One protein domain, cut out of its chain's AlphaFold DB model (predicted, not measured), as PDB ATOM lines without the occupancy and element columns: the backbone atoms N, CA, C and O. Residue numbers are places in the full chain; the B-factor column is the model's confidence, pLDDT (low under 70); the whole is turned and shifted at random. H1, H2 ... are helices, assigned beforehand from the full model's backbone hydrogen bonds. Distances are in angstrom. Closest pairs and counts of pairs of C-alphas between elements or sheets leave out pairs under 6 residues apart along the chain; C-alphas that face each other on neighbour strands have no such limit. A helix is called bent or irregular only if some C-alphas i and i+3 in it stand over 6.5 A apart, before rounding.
ATOM      1  N   PHE A  92     -42.225  -5.759  -6.917       53.75
ATOM      2  CA  PHE A  92     -43.660  -5.840  -6.681       53.75
ATOM      3  C   PHE A  92     -44.193  -4.545  -6.073       53.75
ATOM      4  O   PHE A  92     -43.654  -4.007  -5.103       53.75
ATOM      5  N   SER A  93     -45.299  -4.041  -6.621       54.38
ATOM      6  CA  SER A  93     -46.076  -3.019  -5.919       54.38
ATOM      7  C   SER A  93     -46.773  -3.639  -4.698       54.38
ATOM      8  O   SER A  93     -47.111  -4.823  -4.702       54.38
ATOM      9  N   LYS A  94     -47.018  -2.844  -3.644       53.88
ATOM     10  CA  LYS A  94     -47.659  -3.309  -2.391       53.88
ATOM     11  C   LYS A  94     -48.991  -4.039  -2.615       53.88
ATOM     12  O   LYS A  94     -49.376  -4.853  -1.779       53.88
ATOM     13  N   ASP A  95     -49.647  -3.764  -3.739       52.09
ATOM     14  CA  ASP A  95     -50.984  -4.245  -4.070       52.09
ATOM     15  C   ASP A  95     -50.968  -5.465  -5.022       52.09
ATOM     16  O   ASP A  95     -52.000  -6.102  -5.207       52.09
ATOM     17  N   GLU A  96     -49.816  -5.834  -5.602       52.47
ATOM     18  CA  GLU A  96     -49.682  -6.949  -6.566       52.47
ATOM     19  C   GLU A  96     -49.542  -8.333  -5.915       52.47
ATOM     20  O   GLU A  96     -49.590  -9.358  -6.597       52.47
ATOM     21  N   VAL A  97     -49.369  -8.390  -4.594       48.22
ATOM     22  CA  VAL A  97     -49.188  -9.649  -3.859       48.22
ATOM     23  C   VAL A  97     -50.203  -9.738  -2.727       48.22
ATOM     24  O   VAL A  97     -49.892  -9.727  -1.534       48.22
ATOM     25  N   ILE A  98     -51.462  -9.809  -3.135       48.09
ATOM     26  CA  ILE A  98     -52.571 -10.286  -2.313       48.09
ATOM     27  C   ILE A  98     -52.686 -11.802  -2.486       48.09
ATOM     28  O   ILE A  98     -52.301 -12.357  -3.515       48.09
ATOM     29  N   SER A  99     -53.206 -12.491  -1.470       47.41
ATOM     30  CA  SER A  99     -53.273 -13.961  -1.376       47.41
ATOM     31  C   SER A  99     -53.843 -14.674  -2.611       47.41
ATOM     32  O   SER A  99     -53.554 -15.849  -2.804       47.41
ATOM     33  N   MET A 100     -54.594 -13.976  -3.465       40.88
ATOM     34  CA  MET A 100     -55.184 -14.509  -4.691       40.88
ATOM     35  C   MET A 100     -54.231 -14.547  -5.902       40.88
ATOM     36  O   MET A 100     -54.491 -15.316  -6.821       40.88
ATOM     37  N   ASP A 101     -53.114 -13.812  -5.876       51.53
ATOM     38  CA  ASP A 101     -52.227 -13.633  -7.035       51.53
ATOM     39  C   ASP A 101     -50.815 -14.198  -6.854       51.53
ATOM     40  O   ASP A 101     -50.016 -14.113  -7.773       51.53
ATOM     41  N   LEU A 102     -50.477 -14.861  -5.740       54.31
ATOM     42  CA  LEU A 102     -49.112 -15.379  -5.543       54.31
ATOM     43  C   LEU A 102     -48.663 -16.313  -6.686       54.31
ATOM     44  O   LEU A 102     -47.547 -16.195  -7.181       54.31
ATOM     45  N   ALA A 103     -49.549 -17.204  -7.141       48.44
ATOM     46  CA  ALA A 103     -49.270 -18.093  -8.269       48.44
ATOM     47  C   ALA A 103     -49.136 -17.330  -9.600       48.44
ATOM     48  O   ALA A 103     -48.263 -17.658 -10.395       48.44
ATOM     49  N   PHE A 104     -49.951 -16.294  -9.820       48.41
ATOM     50  CA  PHE A 104     -49.921 -15.458 -11.025       48.41
ATOM     51  C   PHE A 104     -48.696 -14.534 -11.067       48.41
ATOM     52  O   PHE A 104     -48.082 -14.345 -12.113       48.41
ATOM     53  N   THR A 105     -48.298 -13.996  -9.920       49.22
ATOM     54  CA  THR A 105     -47.122 -13.146  -9.745       49.22
ATOM     55  C   THR A 105     -45.833 -13.952  -9.911       49.22
ATOM     56  O   THR A 105     -44.897 -13.485 -10.562       49.22
ATOM     57  N   ILE A 106     -45.802 -15.196  -9.414       53.06
ATOM     58  CA  ILE A 106     -44.718 -16.148  -9.697       53.06
ATOM     59  C   ILE A 106     -44.693 -16.495 -11.192       53.06
ATOM     60  O   ILE A 106     -43.632 -16.415 -11.805       53.06
ATOM     61  N   ASP A 107     -45.844 -16.811 -11.795       49.75
ATOM     62  CA  ASP A 107     -45.948 -17.156 -13.218       49.75
ATOM     63  C   ASP A 107     -45.467 -16.013 -14.125       49.75
ATOM     64  O   ASP A 107     -44.618 -16.234 -14.986       49.75
ATOM     65  N   LYS A 108     -45.884 -14.766 -13.863       53.94
ATOM     66  CA  LYS A 108     -45.395 -13.554 -14.552       53.94
ATOM     67  C   LYS A 108     -43.895 -13.325 -14.383       53.94
ATOM     68  O   LYS A 108     -43.234 -12.848 -15.310       53.94
ATOM     69  N   GLY A 109     -43.360 -13.620 -13.199       51.59
ATOM     70  CA  GLY A 109     -41.927 -13.563 -12.929       51.59
ATOM     71  C   GLY A 109     -41.139 -14.557 -13.787       51.59
ATOM     72  O   GLY A 109     -40.105 -14.196 -14.344       51.59
ATOM     73  N   VAL A 110     -41.678 -15.769 -13.957       45.44
ATOM     74  CA  VAL A 110     -41.105 -16.862 -14.762       45.44
ATOM     75  C   VAL A 110     -41.268 -16.620 -16.272       45.44
ATOM     76  O   VAL A 110     -40.342 -16.878 -17.037       45.44
ATOM     77  N   THR A 111     -42.391 -16.050 -16.729       44.66
ATOM     78  CA  THR A 111     -42.637 -15.746 -18.160       44.66
ATOM     79  C   THR A 111     -41.992 -14.450 -18.666       44.66
ATOM     80  O   THR A 111     -42.146 -14.107 -19.839       44.66
ATOM     81  N   GLY A 112     -41.207 -13.750 -17.837       35.97
ATOM     82  CA  GLY A 112     -40.323 -12.669 -18.294       35.97
ATOM     83  C   GLY A 112     -40.806 -11.237 -18.038       35.97
ATOM     84  O   GLY A 112     -40.246 -10.312 -18.617       35.97
ATOM     85  N   GLY A 113     -41.795 -11.020 -17.161       34.97
ATOM     86  CA  GLY A 113     -42.266  -9.672 -16.801       34.97
ATOM     87  C   GLY A 113     -41.288  -8.860 -15.939       34.97
ATOM     88  O   GLY A 113     -41.259  -7.635 -16.029       34.97
ATOM     89  N   TYR A 114     -40.440  -9.530 -15.153       37.50
ATOM     90  CA  TYR A 114     -39.455  -8.894 -14.273       37.50
ATOM     91  C   TYR A 114     -38.045  -9.364 -14.624       37.50
ATOM     92  O   TYR A 114     -37.439 -10.192 -13.948       37.50
ATOM     93  N   THR A 115     -37.499  -8.828 -15.714       37.34
ATOM     94  CA  THR A 115     -36.075  -8.974 -16.042       37.34
ATOM     95  C   THR A 115     -35.251  -8.018 -15.171       37.34
ATOM     96  O   THR A 115     -34.736  -7.013 -15.649       37.34
ATOM     97  N   LEU A 116     -35.147  -8.290 -13.870       40.22
ATOM     98  CA  LEU A 116     -34.316  -7.502 -12.952       40.22
ATOM     99  C   LEU A 116     -33.192  -8.353 -12.362       40.22
ATOM    100  O   LEU A 116     -33.135  -8.647 -11.178       40.22
ATOM    101  N   LEU A 117     -32.270  -8.722 -13.247       40.12
ATOM    102  CA  LEU A 117     -30.839  -8.562 -13.009       40.12
ATOM    103  C   LEU A 117     -30.167  -8.585 -14.381       40.12
ATOM    104  O   LEU A 117     -29.877  -9.633 -14.953       40.12
ATOM    105  N   HIS A 118     -29.975  -7.393 -14.947       36.09
ATOM    106  CA  HIS A 118     -29.051  -7.203 -16.055       36.09
ATOM    107  C   HIS A 118     -27.657  -7.477 -15.483       36.09
ATOM    108  O   HIS A 118     -26.987  -6.582 -14.971       36.09
ATOM    109  N   ILE A 119     -27.234  -8.740 -15.510       41.34
ATOM    110  CA  ILE A 119     -25.831  -9.088 -15.323       41.34
ATOM    111  C   ILE A 119     -25.149  -8.561 -16.573       41.34
ATOM    112  O   ILE A 119     -25.115  -9.193 -17.628       41.34
ATOM    113  N   LYS A 120     -24.722  -7.302 -16.463       38.41
ATOM    114  CA  LYS A 120     -23.894  -6.618 -17.438       38.41
ATOM    115  C   LYS A 120     -22.756  -7.567 -17.771       38.41
ATOM    116  O   LYS A 120     -22.105  -8.071 -16.864       38.41
ATOM    117  N   GLU A 121     -22.608  -7.816 -19.062       39.12
ATOM    118  CA  GLU A 121     -21.642  -8.671 -19.744       39.12
ATOM    119  C   GLU A 121     -20.222  -8.547 -19.152       39.12
ATOM    120  O   GLU A 121     -19.341  -7.878 -19.686       39.12
ATOM    121  N   LEU A 122     -19.987  -9.167 -17.998       41.00
ATOM    122  CA  LEU A 122     -18.684  -9.238 -17.362       41.00
ATOM    123  C   LEU A 122     -17.976 -10.437 -17.991       41.00
ATOM    124  O   LEU A 122     -18.236 -11.598 -17.685       41.00
ATOM    125  N   ALA A 123     -17.109 -10.125 -18.952       41.62
ATOM    126  CA  ALA A 123     -16.120 -11.040 -19.519       41.62
ATOM    127  C   ALA A 123     -16.664 -12.291 -20.250       41.62
ATOM    128  O   ALA A 123     -16.020 -13.340 -20.244       41.62
ATOM    129  N   GLY A 124     -17.822 -12.201 -20.919       40.25
ATOM    130  CA  GLY A 124     -18.312 -13.272 -21.803       40.25
ATOM    131  C   GLY A 124     -18.784 -14.549 -21.091       40.25
ATOM    132  O   GLY A 124     -19.002 -15.567 -21.746       40.25
ATOM    133  N   LYS A 125     -18.967 -14.511 -19.765       45.78
ATOM    134  CA  LYS A 125     -19.650 -15.560 -19.001       45.78
ATOM    135  C   LYS A 125     -21.025 -15.052 -18.590       45.78
ATOM    136  O   LYS A 125     -21.145 -14.169 -17.750       45.78
ATOM    137  N   ILE A 126     -22.064 -15.633 -19.183       46.94
ATOM    138  CA  ILE A 126     -23.439 -15.437 -18.728       46.94
ATOM    139  C   ILE A 126     -23.553 -16.151 -17.382       46.94
ATOM    140  O   ILE A 126     -23.638 -17.378 -17.327       46.94
ATOM    141  N   LEU A 127     -23.512 -15.390 -16.295       44.69
ATOM    142  CA  LEU A 127     -23.929 -15.905 -15.005       44.69
ATOM    143  C   LEU A 127     -25.455 -15.856 -14.986       44.69
ATOM    144  O   LEU A 127     -26.040 -14.789 -14.869       44.69
ATOM    145  N   VAL A 128     -26.112 -16.997 -15.152       51.94
ATOM    146  CA  VAL A 128     -27.552 -17.101 -14.896       51.94
ATOM    147  C   VAL A 128     -27.697 -17.394 -13.410       51.94
ATOM    148  O   VAL A 128     -27.738 -18.552 -13.003       51.94
ATOM    149  N   VAL A 129     -27.712 -16.355 -12.572       53.12
ATOM    150  CA  VAL A 129     -28.337 -16.521 -11.254       53.12
ATOM    151  C   VAL A 129     -29.824 -16.705 -11.543       53.12
ATOM    152  O   VAL A 129     -30.370 -15.872 -12.269       53.12
ATOM    153  N   PRO A 130     -30.484 -17.777 -11.069       56.72
ATOM    154  CA  PRO A 130     -31.884 -18.004 -11.389       56.72
ATOM    155  C   PRO A 130     -32.720 -16.865 -10.799       56.72
ATOM    156  O   PRO A 130     -33.022 -16.838  -9.606       56.72
ATOM    157  N   THR A 131     -33.078 -15.900 -11.643       63.03
ATOM    158  CA  THR A 131     -33.944 -14.754 -11.333       63.03
ATOM    159  C   THR A 131     -35.273 -15.206 -10.732       63.03
ATOM    160  O   THR A 131     -35.849 -14.517  -9.894       63.03
ATOM    161  N   GLU A 132     -35.711 -16.411 -11.092       65.69
ATOM    162  CA  GLU A 132     -36.883 -17.089 -10.545       65.69
ATOM    163  C   GLU A 132     -36.835 -17.240  -9.023       65.69
ATOM    164  O   GLU A 132     -37.842 -17.018  -8.358       65.69
ATOM    165  N   ILE A 133     -35.676 -17.571  -8.449       66.06
ATOM    166  CA  ILE A 133     -35.550 -17.815  -7.006       66.06
ATOM    167  C   ILE A 133     -35.714 -16.508  -6.233       66.06
ATOM    168  O   ILE A 133     -36.382 -16.476  -5.200       66.06
ATOM    169  N   TRP A 134     -35.136 -15.420  -6.747       68.88
ATOM    170  CA  TRP A 134     -35.259 -14.104  -6.129       68.88
ATOM    171  C   TRP A 134     -36.697 -13.585  -6.218       68.88
ATOM    172  O   TRP A 134     -37.261 -13.160  -5.214       68.88
ATOM    173  N   LEU A 135     -37.334 -13.729  -7.383       71.38
ATOM    174  CA  LEU A 135     -38.739 -13.367  -7.576       71.38
ATOM    175  C   LEU A 135     -39.673 -14.163  -6.659       71.38
ATOM    176  O   LEU A 135     -40.559 -13.579  -6.039       71.38
ATOM    177  N   GLN A 136     -39.452 -15.472  -6.516       71.88
ATOM    178  CA  GLN A 136     -40.219 -16.309  -5.592       71.88
ATOM    179  C   GLN A 136     -40.020 -15.878  -4.137       71.88
ATOM    180  O   GLN A 136     -40.998 -15.765  -3.397       71.88
ATOM    181  N   ALA A 137     -38.779 -15.605  -3.724       72.50
ATOM    182  CA  ALA A 137     -38.470 -15.142  -2.375       72.50
ATOM    183  C   ALA A 137     -39.152 -13.797  -2.069       72.50
ATOM    184  O   ALA A 137     -39.822 -13.669  -1.046       72.50
ATOM    185  N   SER A 138     -39.055 -12.821  -2.973       75.19
ATOM    186  CA  SER A 138     -39.697 -11.510  -2.828       75.19
ATOM    187  C   SER A 138     -41.225 -11.606  -2.830       75.19
ATOM    188  O   SER A 138     -41.882 -10.983  -1.997       75.19
ATOM    189  N   ALA A 139     -41.813 -12.433  -3.699       80.31
ATOM    190  CA  ALA A 139     -43.257 -12.653  -3.716       80.31
ATOM    191  C   ALA A 139     -43.742 -13.296  -2.403       80.31
ATOM    192  O   ALA A 139     -44.754 -12.889  -1.835       80.31
ATOM    193  N   LEU A 140     -42.992 -14.264  -1.869       79.25
ATOM    194  CA  LEU A 140     -43.275 -14.857  -0.560       79.25
ATOM    195  C   LEU A 140     -43.192 -13.824   0.563       79.25
ATOM    196  O   LEU A 140     -44.045 -13.823   1.451       79.25
ATOM    197  N   GLU A 141     -42.200 -12.935   0.527       83.81
ATOM    198  CA  GLU A 141     -42.055 -11.893   1.538       83.81
ATOM    199  C   GLU A 141     -43.256 -10.958   1.579       83.81
ATOM    200  O   GLU A 141     -43.818 -10.709   2.650       83.81
ATOM    201  N   HIS A 142     -43.669 -10.476   0.412       84.38
ATOM    202  CA  HIS A 142     -44.858  -9.647   0.297       84.38
ATOM    203  C   HIS A 142     -46.110 -10.381   0.751       84.38
ATOM    204  O   HIS A 142     -46.892  -9.824   1.520       84.38
ATOM    205  N   TRP A 143     -46.280 -11.645   0.355       86.50
ATOM    206  CA  TRP A 143     -47.419 -12.441   0.799       86.50
ATOM    207  C   TRP A 143     -47.488 -12.530   2.323       86.50
ATOM    208  O   TRP A 143     -48.559 -12.301   2.889       86.50
ATOM    209  N   VAL A 144     -46.363 -12.802   2.999       86.25
ATOM    210  CA  VAL A 144     -46.324 -12.836   4.468       86.25
ATOM    211  C   VAL A 144     -46.653 -11.459   5.047       86.25
ATOM    212  O   VAL A 144     -47.505 -11.363   5.929       86.25
ATOM    213  N   LYS A 145     -46.032 -10.381   4.557       86.62
ATOM    214  CA  LYS A 145     -46.267  -9.022   5.079       86.62
ATOM    215  C   LYS A 145     -47.724  -8.578   4.935       86.62
ATOM    216  O   LYS A 145     -48.260  -7.977   5.861       86.62
ATOM    217  N   ASN A 146     -48.350  -8.903   3.810       87.69
ATOM    218  CA  ASN A 146     -49.692  -8.434   3.479       87.69
ATOM    219  C   ASN A 146     -50.794  -9.348   4.025       87.69
ATOM    220  O   ASN A 146     -51.845  -8.861   4.422       87.69
ATOM    221  N   SER A 147     -50.573 -10.664   4.073       87.00
ATOM    222  CA  SER A 147     -51.640 -11.627   4.392       87.00
ATOM    223  C   SER A 147     -51.661 -12.055   5.856       87.00
ATOM    224  O   SER A 147     -52.681 -12.546   6.339       87.00
ATOM    225  N   MET A 148     -50.545 -11.931   6.583       90.19
ATOM    226  CA  MET A 148     -50.418 -12.609   7.875       90.19
ATOM    227  C   MET A 148     -51.318 -12.020   8.962       90.19
ATOM    228  O   MET A 148     -51.864 -12.767   9.774       90.19
ATOM    229  N   SER A 149     -51.530 -10.701   8.946       90.00
ATOM    230  CA  SER A 149     -52.469 -10.039   9.860       90.00
ATOM    231  C   SER A 149     -53.894 -10.568   9.675       90.00
ATOM    232  O   SER A 149     -54.561 -10.913  10.651       90.00
ATOM    233  N   ASP A 150     -54.340 -10.700   8.425       90.81
ATOM    234  CA  ASP A 150     -55.680 -11.197   8.106       90.81
ATOM    235  C   ASP A 150     -55.835 -12.670   8.489       90.81
ATOM    236  O   ASP A 150     -56.838 -13.057   9.088       90.81
ATOM    237  N   ILE A 151     -54.820 -13.494   8.209       90.44
ATOM    238  CA  ILE A 151     -54.802 -14.911   8.598       90.44
ATOM    239  C   ILE A 151     -54.909 -15.053  10.121       90.44
ATOM    240  O   ILE A 151     -55.698 -15.861  10.609       90.44
ATOM    241  N   PHE A 152     -54.160 -14.255  10.883       93.25
ATOM    242  CA  PHE A 152     -54.258 -14.243  12.344       93.25
ATOM    243  C   PHE A 152     -55.636 -13.788  12.819       93.25
ATOM    244  O   PHE A 152     -56.188 -14.401  13.732       93.25
ATOM    245  N   GLY A 153     -56.234 -12.791  12.164       92.00
ATOM    246  CA  GLY A 153     -57.609 -12.367  12.424       92.00
ATOM    247  C   GLY A 153     -58.628 -13.492  12.219       92.00
ATOM    248  O   GLY A 153     -59.487 -13.705  13.073       92.00
ATOM    249  N   VAL A 154     -58.503 -14.260  11.133       93.44
ATOM    250  CA  VAL A 154     -59.372 -15.415  10.848       93.44
ATOM    251  C   VAL A 154     -59.202 -16.511  11.899       93.44
ATOM    252  O   VAL A 154     -60.197 -16.994  12.436       93.44
ATOM    253  N   ILE A 155     -57.960 -16.880  12.232       92.56
ATOM    254  CA  ILE A 155     -57.679 -17.897  13.260       92.56
ATOM    255  C   ILE A 155     -58.248 -17.452  14.611       92.56
ATOM    256  O   ILE A 155     -58.923 -18.230  15.283       92.56
ATOM    257  N   LYS A 156     -58.025 -16.190  14.989       96.25
ATOM    258  CA  LYS A 156     -58.547 -15.609  16.224       96.25
ATOM    259  C   LYS A 156     -60.073 -15.632  16.266       96.25
ATOM    260  O   LYS A 156     -60.648 -16.036  17.271       96.25
ATOM    261  N   SER A 157     -60.729 -15.243  15.173       94.12
ATOM    262  CA  SER A 157     -62.192 -15.270  15.078       94.12
ATOM    263  C   SER A 157     -62.764 -16.685  15.174       94.12
ATOM    264  O   SER A 157     -63.879 -16.837  15.662       94.12
ATOM    265  N   GLY A 158     -62.041 -17.695  14.686       94.19
ATOM    266  CA  GLY A 158     -62.464 -19.091  14.738       94.19
ATOM    267  C   GLY A 158     -62.286 -19.742  16.109       94.19
ATOM    268  O   GLY A 158     -63.175 -20.435  16.587       94.19
ATOM    269  N   LEU A 159     -61.150 -19.483  16.759       94.12
ATOM    270  CA  LEU A 159     -60.817 -20.051  18.069       94.12
ATOM    271  C   LEU A 159     -61.474 -19.303  19.241       94.12
ATOM    272  O   LEU A 159     -61.690 -19.885  20.302       94.12
ATOM    273  N   GLY A 160     -61.774 -18.015  19.069       95.75
ATOM    274  CA  GLY A 160     -62.108 -17.113  20.171       95.75
ATOM    275  C   GLY A 160     -60.864 -16.642  20.935       95.75
ATOM    276  O   GLY A 160     -59.774 -17.198  20.792       95.75
ATOM    277  N   ASP A 161     -61.019 -15.592  21.748       97.19
ATOM    278  CA  ASP A 161     -59.896 -14.922  22.425       97.19
ATOM    279  C   ASP A 161     -59.096 -15.867  23.342       97.19
ATOM    280  O   ASP A 161     -57.862 -15.872  23.302       97.19
ATOM    281  N   ASP A 162     -59.787 -16.703  24.120       96.50
ATOM    282  CA  ASP A 162     -59.163 -17.585  25.111       96.50
ATOM    283  C   ASP A 162     -58.290 -18.665  24.459       96.50
ATOM    284  O   ASP A 162     -57.137 -18.853  24.850       96.50
ATOM    285  N   GLU A 163     -58.804 -19.369  23.447       95.94
ATOM    286  CA  GLU A 163     -58.037 -20.403  22.743       95.94
ATOM    287  C   GLU A 163     -56.964 -19.792  21.834       95.94
ATOM    288  O   GLU A 163     -55.849 -20.317  21.760       95.94
ATOM    289  N   TYR A 164     -57.242 -18.645  21.202       96.19
ATOM    290  CA  TYR A 164     -56.250 -17.937  20.395       96.19
ATOM    291  C   TYR A 164     -55.024 -17.529  21.220       96.19
ATOM    292  O   TYR A 164     -53.893 -17.747  20.782       96.19
ATOM    293  N   SER A 165     -55.224 -17.031  22.445       96.94
ATOM    294  CA  SER A 165     -54.125 -16.629  23.336       96.94
ATOM    295  C   SER A 165     -53.122 -17.759  23.632       96.94
ATOM    296  O   SER A 165     -51.951 -17.499  23.913       96.94
ATOM    297  N   LYS A 166     -53.545 -19.028  23.519       96.38
ATOM    298  CA  LYS A 166     -52.681 -20.204  23.720       96.38
ATOM    299  C   LYS A 166     -51.814 -20.518  22.501       96.38
ATOM    300  O   LYS A 166     -50.742 -21.103  22.655       96.38
ATOM    301  N   VAL A 167     -52.268 -20.173  21.294       95.38
ATOM    302  CA  VAL A 167     -51.557 -20.462  20.034       95.38
ATOM    303  C   VAL A 167     -50.792 -19.261  19.481       95.38
ATOM    304  O   VAL A 167     -49.810 -19.452  18.763       95.38
ATOM    305  N   GLU A 168     -51.205 -18.043  19.834       95.75
ATOM    306  CA  GLU A 168     -50.605 -16.785  19.383       95.75
ATOM    307  C   GLU A 168     -49.087 -16.706  19.629       95.75
ATOM    308  O   GLU A 168     -48.369 -16.392  18.676       95.75
ATOM    309  N   PRO A 169     -48.546 -17.045  20.820       96.69
ATOM    310  CA  PRO A 169     -47.108 -16.939  21.062       96.69
ATOM    311  C   PRO A 169     -46.271 -17.814  20.125       96.69
ATOM    312  O   PRO A 169     -45.253 -17.361  19.604       96.69
ATOM    313  N   ASP A 170     -46.713 -19.048  19.860       95.56
ATOM    314  CA  ASP A 170     -46.006 -19.965  18.958       95.56
ATOM    315  C   ASP A 170     -46.120 -19.503  17.495       95.56
ATOM    316  O   ASP A 170     -45.139 -19.537  16.755       95.56
ATOM    317  N   LEU A 171     -47.284 -18.988  17.073       94.31
ATOM    318  CA  LEU A 171     -47.450 -18.388  15.741       94.31
ATOM    319  C   LEU A 171     -46.525 -17.181  15.537       94.31
ATOM    320  O   LEU A 171     -45.841 -17.095  14.513       94.31
ATOM    321  N   ALA A 172     -46.462 -16.281  16.519       95.38
ATOM    322  CA  ALA A 172     -45.575 -15.124  16.497       95.38
ATOM    323  C   ALA A 172     -44.096 -15.542  16.471       95.38
ATOM    324  O   ALA A 172     -43.297 -14.965  15.728       95.38
ATOM    325  N   GLU A 173     -43.724 -16.580  17.227       96.38
ATOM    326  CA  GLU A 173     -42.375 -17.144  17.213       96.38
ATOM    327  C   GLU A 173     -42.008 -17.694  15.828       96.38
ATOM    328  O   GLU A 173     -40.928 -17.385  15.316       96.38
ATOM    329  N   LYS A 174     -42.895 -18.469  15.183       95.56
ATOM    330  CA  LYS A 174     -42.626 -19.009  13.838       95.56
ATOM    331  C   LYS A 174     -42.541 -17.914  12.788       95.56
ATOM    332  O   LYS A 174     -41.627 -17.962  11.967       95.56
ATOM    333  N   LEU A 175     -43.417 -16.910  12.842       94.94
ATOM    334  CA  LEU A 175     -43.367 -15.763  11.935       94.94
ATOM    335  C   LEU A 175     -42.043 -14.999  12.075       94.94
ATOM    336  O   LEU A 175     -41.369 -14.728  11.083       94.94
ATOM    337  N   LYS A 176     -41.622 -14.713  13.312       95.88
ATOM    338  CA  LYS A 176     -40.333 -14.066  13.589       95.88
ATOM    339  C   LYS A 176     -39.156 -14.924  13.121       95.88
ATOM    340  O   LYS A 176     -38.212 -14.409  12.526       95.88
ATOM    341  N   GLY A 177     -39.209 -16.228  13.384       94.75
ATOM    342  CA  GLY A 177     -38.185 -17.183  12.968       94.75
ATOM    343  C   GLY A 177     -38.039 -17.265  11.450       94.75
ATOM    344  O   GLY A 177     -36.914 -17.327  10.955       94.75
ATOM    345  N   TRP A 178     -39.154 -17.221  10.721       94.81
ATOM    346  CA  TRP A 178     -39.156 -17.121   9.268       94.81
ATOM    347  C   TRP A 178     -38.555 -15.798   8.792       94.81
ATOM    348  O   TRP A 178     -37.611 -15.830   8.012       94.81
ATOM    349  N   ASN A 179     -39.004 -14.653   9.319       93.50
ATOM    350  CA  ASN A 179     -38.517 -13.342   8.879       93.50
ATOM    351  C   ASN A 179     -37.000 -13.194   9.081       93.50
ATOM    352  O   ASN A 179     -36.289 -12.720   8.201       93.50
ATOM    353  N   ASN A 180     -36.481 -13.663  10.218       95.00
ATOM    354  CA  ASN A 180     -35.042 -13.657  10.475       95.00
ATOM    355  C   ASN A 180     -34.273 -14.516   9.463       95.00
ATOM    356  O   ASN A 180     -33.246 -14.088   8.946       95.00
ATOM    357  N   ALA A 181     -34.760 -15.725   9.179       93.75
ATOM    358  CA  ALA A 181     -34.118 -16.620   8.223       93.75
ATOM    359  C   ALA A 181     -34.199 -16.099   6.786       93.75
ATOM    360  O   ALA A 181     -33.234 -16.238   6.043       93.75
ATOM    361  N   PHE A 182     -35.315 -15.465   6.427       90.12
ATOM    362  CA  PHE A 182     -35.505 -14.791   5.151       90.12
ATOM    363  C   PHE A 182     -34.452 -13.705   4.931       90.12
ATOM    364  O   PHE A 182     -33.720 -13.747   3.947       90.12
ATOM    365  N   GLN A 183     -34.303 -12.794   5.896       91.50
ATOM    366  CA  GLN A 183     -33.320 -11.712   5.827       91.50
ATOM    367  C   GLN A 183     -31.878 -12.236   5.791       91.50
ATOM    368  O   GLN A 183     -31.073 -11.793   4.976       91.50
ATOM    369  N   VAL A 184     -31.546 -13.217   6.639       94.81
ATOM    370  CA  VAL A 184     -30.212 -13.842   6.645       94.81
ATOM    371  C   VAL A 184     -29.915 -14.527   5.311       94.81
ATOM    372  O   VAL A 184     -28.841 -14.321   4.750       94.81
ATOM    373  N   GLY A 185     -30.858 -15.315   4.792       90.56
ATOM    374  CA  GLY A 185     -30.686 -16.032   3.534       90.56
ATOM    375  C   GLY A 185     -30.571 -15.088   2.338       90.56
ATOM    376  O   GLY A 185     -29.669 -15.261   1.524       90.56
ATOM    377  N   LEU A 186     -31.410 -14.050   2.253       87.81
ATOM    378  CA  LEU A 186     -31.324 -13.055   1.181       87.81
ATOM    379  C   LEU A 186     -29.990 -12.310   1.182       87.81
ATOM    380  O   LEU A 186     -29.376 -12.175   0.126       87.81
ATOM    381  N   ASN A 187     -29.520 -11.867   2.351       89.62
ATOM    382  CA  ASN A 187     -28.230 -11.188   2.457       89.62
ATOM    383  C   ASN A 187     -27.085 -12.099   1.997       89.62
ATOM    384  O   ASN A 187     -26.235 -11.667   1.223       89.62
ATOM    385  N   ALA A 188     -27.099 -13.373   2.399       91.50
ATOM    386  CA  ALA A 188     -26.092 -14.338   1.970       91.50
ATOM    387  C   ALA A 188     -26.155 -14.638   0.460       91.50
ATOM    388  O   ALA A 188     -25.114 -14.812  -0.172       91.50
ATOM    389  N   ILE A 189     -27.352 -14.672  -0.141       86.50
ATOM    390  CA  ILE A 189     -27.518 -14.805  -1.599       86.50
ATOM    391  C   ILE A 189     -26.953 -13.578  -2.319       86.50
ATOM    392  O   ILE A 189     -26.239 -13.726  -3.312       86.50
ATOM    393  N   HIS A 190     -27.254 -12.378  -1.821       84.00
ATOM    394  CA  HIS A 190     -26.769 -11.127  -2.395       84.00
ATOM    395  C   HIS A 190     -25.239 -11.042  -2.342       84.00
ATOM    396  O   HIS A 190     -24.607 -10.799  -3.367       84.00
ATOM    397  N   GLU A 191     -24.641 -11.333  -1.184       89.06
ATOM    398  CA  GLU A 191     -23.186 -11.366  -0.998       89.06
ATOM    399  C   GLU A 191     -22.521 -12.390  -1.927       89.06
ATOM    400  O   GLU A 191     -21.597 -12.053  -2.663       89.06
ATOM    401  N   ALA A 192     -23.028 -13.626  -1.970       87.56
ATOM    402  CA  ALA A 192     -22.492 -14.664  -2.846       87.56
ATOM    403  C   ALA A 192     -22.608 -14.288  -4.335       87.56
ATOM    404  O   ALA A 192     -21.701 -14.565  -5.119       87.56
ATOM    405  N   THR A 193     -23.701 -13.629  -4.727       81.38
ATOM    406  CA  THR A 193     -23.900 -13.139  -6.099       81.38
ATOM    407  C   THR A 193     -22.911 -12.028  -6.444       81.38
ATOM    408  O   THR A 193     -22.304 -12.069  -7.515       81.38
ATOM    409  N   ALA A 194     -22.703 -11.071  -5.535       82.00
ATOM    410  CA  ALA A 194     -21.716 -10.008  -5.700       82.00
ATOM    411  C   ALA A 194     -20.296 -10.582  -5.818       82.00
ATOM    412  O   ALA A 194     -19.554 -10.213  -6.724       82.00
ATOM    413  N   ASN A 195     -19.949 -11.552  -4.969       87.12
ATOM    414  CA  ASN A 195     -18.660 -12.238  -5.001       87.12
ATOM    415  C   ASN A 195     -18.405 -12.913  -6.356       87.12
ATOM    416  O   ASN A 195     -17.350 -12.716  -6.954       87.12
ATOM    417  N   ILE A 196     -19.398 -13.625  -6.904       81.69
ATOM    418  CA  ILE A 196     -19.276 -14.222  -8.241       81.69
ATOM    419  C   ILE A 196     -19.122 -13.141  -9.324       81.69
ATOM    420  O   ILE A 196     -18.290 -13.289 -10.217       81.69
ATOM    421  N   ALA A 197     -19.902 -12.059  -9.258       78.50
ATOM    422  CA  ALA A 197     -19.838 -10.974 -10.239       78.50
ATOM    423  C   ALA A 197     -18.476 -10.258 -10.239       78.50
ATOM    424  O   ALA A 197     -18.001  -9.832 -11.291       78.50
ATOM    425  N   HIS A 198     -17.835 -10.150  -9.077       84.19
ATOM    426  CA  HIS A 198     -16.532  -9.511  -8.917       84.19
ATOM    427  C   HIS A 198     -15.338 -10.473  -9.041       84.19
ATOM    428  O   HIS A 198     -14.204 -10.023  -8.889       84.19
ATOM    429  N   ASP A 199     -15.569 -11.763  -9.331       86.62
ATOM    430  CA  ASP A 199     -14.539 -12.823  -9.338       86.62
ATOM    431  C   ASP A 199     -13.749 -12.880  -8.010       86.62
ATOM    432  O   ASP A 199     -12.544 -13.134  -7.963       86.62
ATOM    433  N   VAL A 200     -14.451 -12.595  -6.908       83.81
ATOM    434  CA  VAL A 200     -13.960 -12.680  -5.532       83.81
ATOM    435  C   VAL A 200     -14.451 -14.024  -4.993       83.81
ATOM    436  O   VAL A 200     -15.644 -14.210  -4.791       83.81
ATOM    437  N   ASP A 201     -13.546 -14.978  -4.785       86.06
ATOM    438  CA  ASP A 201     -13.796 -16.377  -4.378       86.06
ATOM    439  C   ASP A 201     -14.157 -17.374  -5.494       86.06
ATOM    440  O   ASP A 201     -14.530 -17.049  -6.622       86.06
ATOM    441  N   PHE A 202     -14.059 -18.659  -5.142       88.94
ATOM    442  CA  PHE A 202     -14.470 -19.749  -6.011       88.94
ATOM    443  C   PHE A 202     -15.980 -19.722  -6.243       88.94
ATOM    444  O   PHE A 202     -16.785 -19.803  -5.313       88.94
ATOM    445  N   VAL A 203     -16.366 -19.723  -7.520       82.44
ATOM    446  CA  VAL A 203     -17.771 -19.779  -7.951       82.44
ATOM    447  C   VAL A 203     -18.526 -20.939  -7.289       82.44
ATOM    448  O   VAL A 203     -19.664 -20.763  -6.869       82.44
ATOM    449  N   ALA A 204     -17.890 -22.106  -7.143       82.50
ATOM    450  CA  ALA A 204     -18.509 -23.281  -6.529       82.50
ATOM    451  C   ALA A 204     -18.921 -23.054  -5.061       82.50
ATOM    452  O   ALA A 204     -20.024 -23.441  -4.673       82.50
ATOM    453  N   ASP A 205     -18.083 -22.381  -4.267       90.19
ATOM    454  CA  ASP A 205     -18.367 -22.113  -2.853       90.19
ATOM    455  C   ASP A 205     -19.529 -21.123  -2.707       90.19
ATOM    456  O   ASP A 205     -20.422 -21.314  -1.881       90.19
ATOM    457  N   ASN A 206     -19.563 -20.084  -3.548       86.69
ATOM    458  CA  ASN A 206     -20.654 -19.110  -3.559       86.69
ATOM    459  C   ASN A 206     -21.981 -19.725  -4.028       86.69
ATOM    460  O   ASN A 206     -23.018 -19.461  -3.422       86.69
ATOM    461  N   LEU A 207     -21.961 -20.608  -5.032       84.56
ATOM    462  CA  LEU A 207     -23.153 -21.363  -5.432       84.56
ATOM    463  C   LEU A 207     -23.672 -22.253  -4.293       84.56
ATOM    464  O   LEU A 207     -24.875 -22.298  -4.053       84.56
ATOM    465  N   GLN A 208     -22.779 -22.896  -3.534       88.38
ATOM    466  CA  GLN A 208     -23.177 -23.680  -2.364       88.38
ATOM    467  C   GLN A 208     -23.768 -22.805  -1.245       88.38
ATOM    468  O   GLN A 208     -24.693 -23.233  -0.551       88.38
ATOM    469  N   LYS A 209     -23.248 -21.588  -1.036       91.25
ATOM    470  CA  LYS A 209     -23.836 -20.628  -0.085       91.25
ATOM    471  C   LYS A 209     -25.252 -20.236  -0.508       91.25
ATOM    472  O   LYS A 209     -26.139 -20.224   0.339       91.25
ATOM    473  N   ILE A 210     -25.466 -19.950  -1.794       84.62
ATOM    474  CA  ILE A 210     -26.789 -19.619  -2.344       84.62
ATOM    475  C   ILE A 210     -27.774 -20.765  -2.087       84.62
ATOM    476  O   ILE A 210     -28.837 -20.528  -1.519       84.62
ATOM    477  N   ASP A 211     -27.393 -21.998  -2.424       84.19
ATOM    478  CA  ASP A 211     -28.223 -23.195  -2.237       84.19
ATOM    479  C   ASP A 211     -28.660 -23.382  -0.771       84.19
ATOM    480  O   ASP A 211     -29.853 -23.434  -0.467       84.19
ATOM    481  N   LYS A 212     -27.707 -23.334   0.170       92.38
ATOM    482  CA  LYS A 212     -27.993 -23.433   1.613       92.38
ATOM    483  C   LYS A 212     -28.900 -22.311   2.117       92.38
ATOM    484  O   LYS A 212     -29.735 -22.536   2.994       92.38
ATOM    485  N   SER A 213     -28.729 -21.098   1.596       90.69
ATOM    486  CA  SER A 213     -29.576 -19.960   1.954       90.69
ATOM    487  C   SER A 213     -31.015 -20.169   1.493       90.69
ATOM    488  O   SER A 213     -31.940 -19.917   2.261       90.69
ATOM    489  N   ILE A 214     -31.218 -20.681   0.278       84.75
ATOM    490  CA  ILE A 214     -32.551 -21.000  -0.249       84.75
ATOM    491  C   ILE A 214     -33.197 -22.112   0.576       84.75
ATOM    492  O   ILE A 214     -34.346 -21.970   0.996       84.75
ATOM    493  N   GLU A 215     -32.459 -23.187   0.861       88.25
ATOM    494  CA  GLU A 215     -32.939 -24.298   1.687       88.25
ATOM    495  C   GLU A 215     -33.408 -23.804   3.062       88.25
ATOM    496  O   GLU A 215     -34.502 -24.150   3.518       88.25
ATOM    497  N   LEU A 216     -32.630 -22.924   3.702       92.44
ATOM    498  CA  LEU A 216     -32.980 -22.327   4.988       92.44
ATOM    499  C   LEU A 216     -34.284 -21.518   4.917       92.44
ATOM    500  O   LEU A 216     -35.144 -21.666   5.793       92.44
ATOM    501  N   ILE A 217     -34.439 -20.674   3.892       88.88
ATOM    502  CA  ILE A 217     -35.646 -19.863   3.683       88.88
ATOM    503  C   ILE A 217     -36.865 -20.773   3.501       88.88
ATOM    504  O   ILE A 217     -37.864 -20.626   4.213       88.88
ATOM    505  N   MET A 218     -36.764 -21.749   2.598       86.38
ATOM    506  CA  MET A 218     -37.852 -22.671   2.269       86.38
ATOM    507  C   MET A 218     -38.248 -23.536   3.466       86.38
ATOM    508  O   MET A 218     -39.434 -23.688   3.759       86.38
ATOM    509  N   TYR A 219     -37.275 -24.046   4.223       91.38
ATOM    510  CA  TYR A 219     -37.536 -24.824   5.431       91.38
ATOM    511  C   TYR A 219     -38.320 -24.021   6.475       91.38
ATOM    512  O   TYR A 219     -39.301 -24.505   7.048       91.38
ATOM    513  N   LYS A 220     -37.927 -22.767   6.724       94.00
ATOM    514  CA  LYS A 220     -38.629 -21.913   7.691       94.00
ATOM    515  C   LYS A 220     -40.018 -21.516   7.205       94.00
ATOM    516  O   LYS A 220     -40.936 -21.459   8.022       94.00
ATOM    517  N   GLN A 221     -40.183 -21.311   5.900       88.62
ATOM    518  CA  GLN A 221     -41.488 -21.060   5.295       88.62
ATOM    519  C   GLN A 221     -42.408 -22.265   5.492       88.62
ATOM    520  O   GLN A 221     -43.546 -22.116   5.936       88.62
ATOM    521  N   TRP A 222     -41.903 -23.471   5.235       89.38
ATOM    522  CA  TRP A 222     -42.654 -24.704   5.446       89.38
ATOM    523  C   TRP A 222     -43.112 -24.862   6.899       89.38
ATOM    524  O   TRP A 222     -44.274 -25.181   7.148       89.38
ATOM    525  N   LEU A 223     -42.237 -24.576   7.871       93.25
ATOM    526  CA  LEU A 223     -42.602 -24.605   9.291       93.25
ATOM    527  C   LEU A 223     -43.719 -23.612   9.634       93.25
ATOM    528  O   LEU A 223     -44.622 -23.954  10.400       93.25
ATOM    529  N   LEU A 224     -43.670 -22.403   9.068       92.69
ATOM    530  CA  LEU A 224     -44.706 -21.391   9.258       92.69
ATOM    531  C   LEU A 224     -46.048 -21.857   8.682       92.69
ATOM    532  O   LEU A 224     -47.057 -21.844   9.385       92.69
ATOM    533  N   LEU A 225     -46.048 -22.333   7.435       90.00
ATOM    534  CA  LEU A 225     -47.243 -22.831   6.749       90.00
ATOM    535  C   LEU A 225     -47.853 -24.043   7.456       90.00
ATOM    536  O   LEU A 225     -49.069 -24.112   7.632       90.00
ATOM    537  N   TRP A 226     -47.022 -24.983   7.905       92.88
ATOM    538  CA  TRP A 226     -47.479 -26.142   8.666       92.88
ATOM    539  C   TRP A 226     -48.154 -25.724   9.972       92.88
ATOM    540  O   TRP A 226     -49.210 -26.251  10.328       92.88
ATOM    541  N   LYS A 227     -47.579 -24.736  10.671       93.38
ATOM    542  CA  LYS A 227     -48.163 -24.230  11.909       93.38
ATOM    543  C   LYS A 227     -49.487 -23.508  11.659       93.38
ATOM    544  O   LYS A 227     -50.446 -23.776  12.377       93.38
ATOM    545  N   LEU A 228     -49.554 -22.660  10.631       91.06
ATOM    546  CA  LEU A 228     -50.789 -21.999  10.203       91.06
ATOM    547  C   LEU A 228     -51.892 -23.015   9.904       91.06
ATOM    548  O   LEU A 228     -52.981 -22.914  10.465       91.06
ATOM    549  N   LYS A 229     -51.583 -24.038   9.098       91.25
ATOM    550  CA  LYS A 229     -52.519 -25.116   8.765       91.25
ATOM    551  C   LYS A 229     -53.059 -25.797  10.022       91.25
ATOM    552  O   LYS A 229     -54.269 -25.925  10.179       91.25
ATOM    553  N   LYS A 230     -52.170 -26.187  10.939       91.31
ATOM    554  CA  LYS A 230     -52.570 -26.841  12.189       91.31
ATOM    555  C   LYS A 230     -53.491 -25.952  13.026       91.31
ATOM    556  O   LYS A 230     -54.446 -26.454  13.598       91.31
ATOM    557  N   SER A 231     -53.233 -24.647  13.091       88.25
ATOM    558  CA  SER A 231     -54.096 -23.714  13.826       88.25
ATOM    559  C   SER A 231     -55.479 -23.555  13.188       88.25
ATOM    560  O   SER A 231     -56.447 -23.343  13.907       88.25
ATOM    561  N   THR A 232     -55.589 -23.696  11.864       85.31
ATOM    562  CA  THR A 232     -56.880 -23.631  11.158       85.31
ATOM    563  C   THR A 232     -57.703 -24.917  11.222       85.31
ATOM    564  O   THR A 232     -58.893 -24.862  10.970       85.31
ATOM    565  N   GLU A 233     -57.118 -26.069  11.570       86.31
ATOM    566  CA  GLU A 233     -57.867 -27.336  11.717       86.31
ATOM    567  C   GLU A 233     -58.781 -27.359  12.956       86.31
ATOM    568  O   GLU A 233     -59.639 -28.230  13.076       86.31
ATOM    569  N   TYR A 234     -58.595 -26.409  13.876       73.94
ATOM    570  CA  TYR A 234     -59.409 -26.236  15.083       73.94
ATOM    571  C   TYR A 234     -60.497 -25.158  14.934       73.94
ATOM    572  O   TYR A 234     -61.236 -24.923  15.889       73.94
ATOM    573  N   VAL A 235     -60.556 -24.501  13.771       71.19
ATOM    574  CA  VAL A 235     -61.549 -23.483  13.390       71.19
ATOM    575  C   VAL A 235     -62.632 -24.129  12.538       71.19
ATOM    576  O   VAL A 235     -63.823 -23.870  12.815       71.19
TER     577      VAL A 235
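AT A GLANCE: This is residues 92 to 235 of the 235 residues of an uncharacterized protein of Batrachochytrium salamandrivorans (UniProt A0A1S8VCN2). This is a rod made of long helices laid lengthwise: H2, 67 residues, folds back on itself at one end of the rod, and after a tight turn at the other end H3 packs along its second arm H2b as a long helical hairpin. The first arm, H2a, runs beside this hairpin but comes close to it only near the fold, and the short H1 packs on H2a on the side away from the hairpin. The printed part has 144 residues with three named helices, H1, H2 and H3 in chain order, and no named strand, class all helix. It is loose, with a radius of gyration of the C-alphas of 18.2 A, and spans 62 by 29 by 19 A.

HOW THE PARTS SIT: Start at H1, residues 102 to 110, and go on to H2, residues 131 to 197, which by its hydrogen bonds was assigned as one helix but is bent: C-alphas 158 and 161 are 9.1 A apart. Its arms are H2a, residues 131 to 158, and H2b, residues 161 to 197. H1 and H2a form a helical hairpin; they touch, H2a with residues 132 to 143 alone, and the closest C-alphas, of Val 110 and Glu 132, are 6.0 A apart. Their shallow tilt is 4 degrees, opposite ways. H2a and H2b are close but not clearly touching, with the C-alphas of Lys 156 and Tyr 164 closest at 5.3 A, at a shallow tilt of 8 degrees, opposite ways. Next look at H3, residues 203 to 232: it touches H2b in a helical hairpin, closest at the C-alphas of Gly 185 and Ser 213, 4.4 A, with a shallow tilt of 14 degrees, opposite ways. H2a and H3 are close but not clearly touching, while H1 is apart from H2b and H3. Every O i to N i+4 pair is within hydrogen-bond range in H1 and H3, against 22 of 24 in H2a and 29 of 33 in H2b.

IN THESE COORDINATES: Find C-alpha 102 at (-49.112, -15.379, -5.543), where H1 begins. H2a then covers 38.9 A; it is irregular, with C-alphas 146 and 149 7.1 A apart. H2b starts at C-alpha 161, (-59.896, -14.922, 22.425), and covers 51.8 A; it too is irregular, with C-alphas 166 and 169 7.0 A apart. H3 covers 43.7 A and ends at C-alpha 232, (-56.880, -23.631, 11.158).

THE WHOLE: Look for the two farthest C-alphas at Gly 124 and Asp 162, 62.4 A apart. The printed part has no cut. The link from H1 to H2, residues 111 to 130, is long; that from H2 to H3 is tight. Mean pLDDT of the printed part is 76.8, and residues 92 to 134 are under 70.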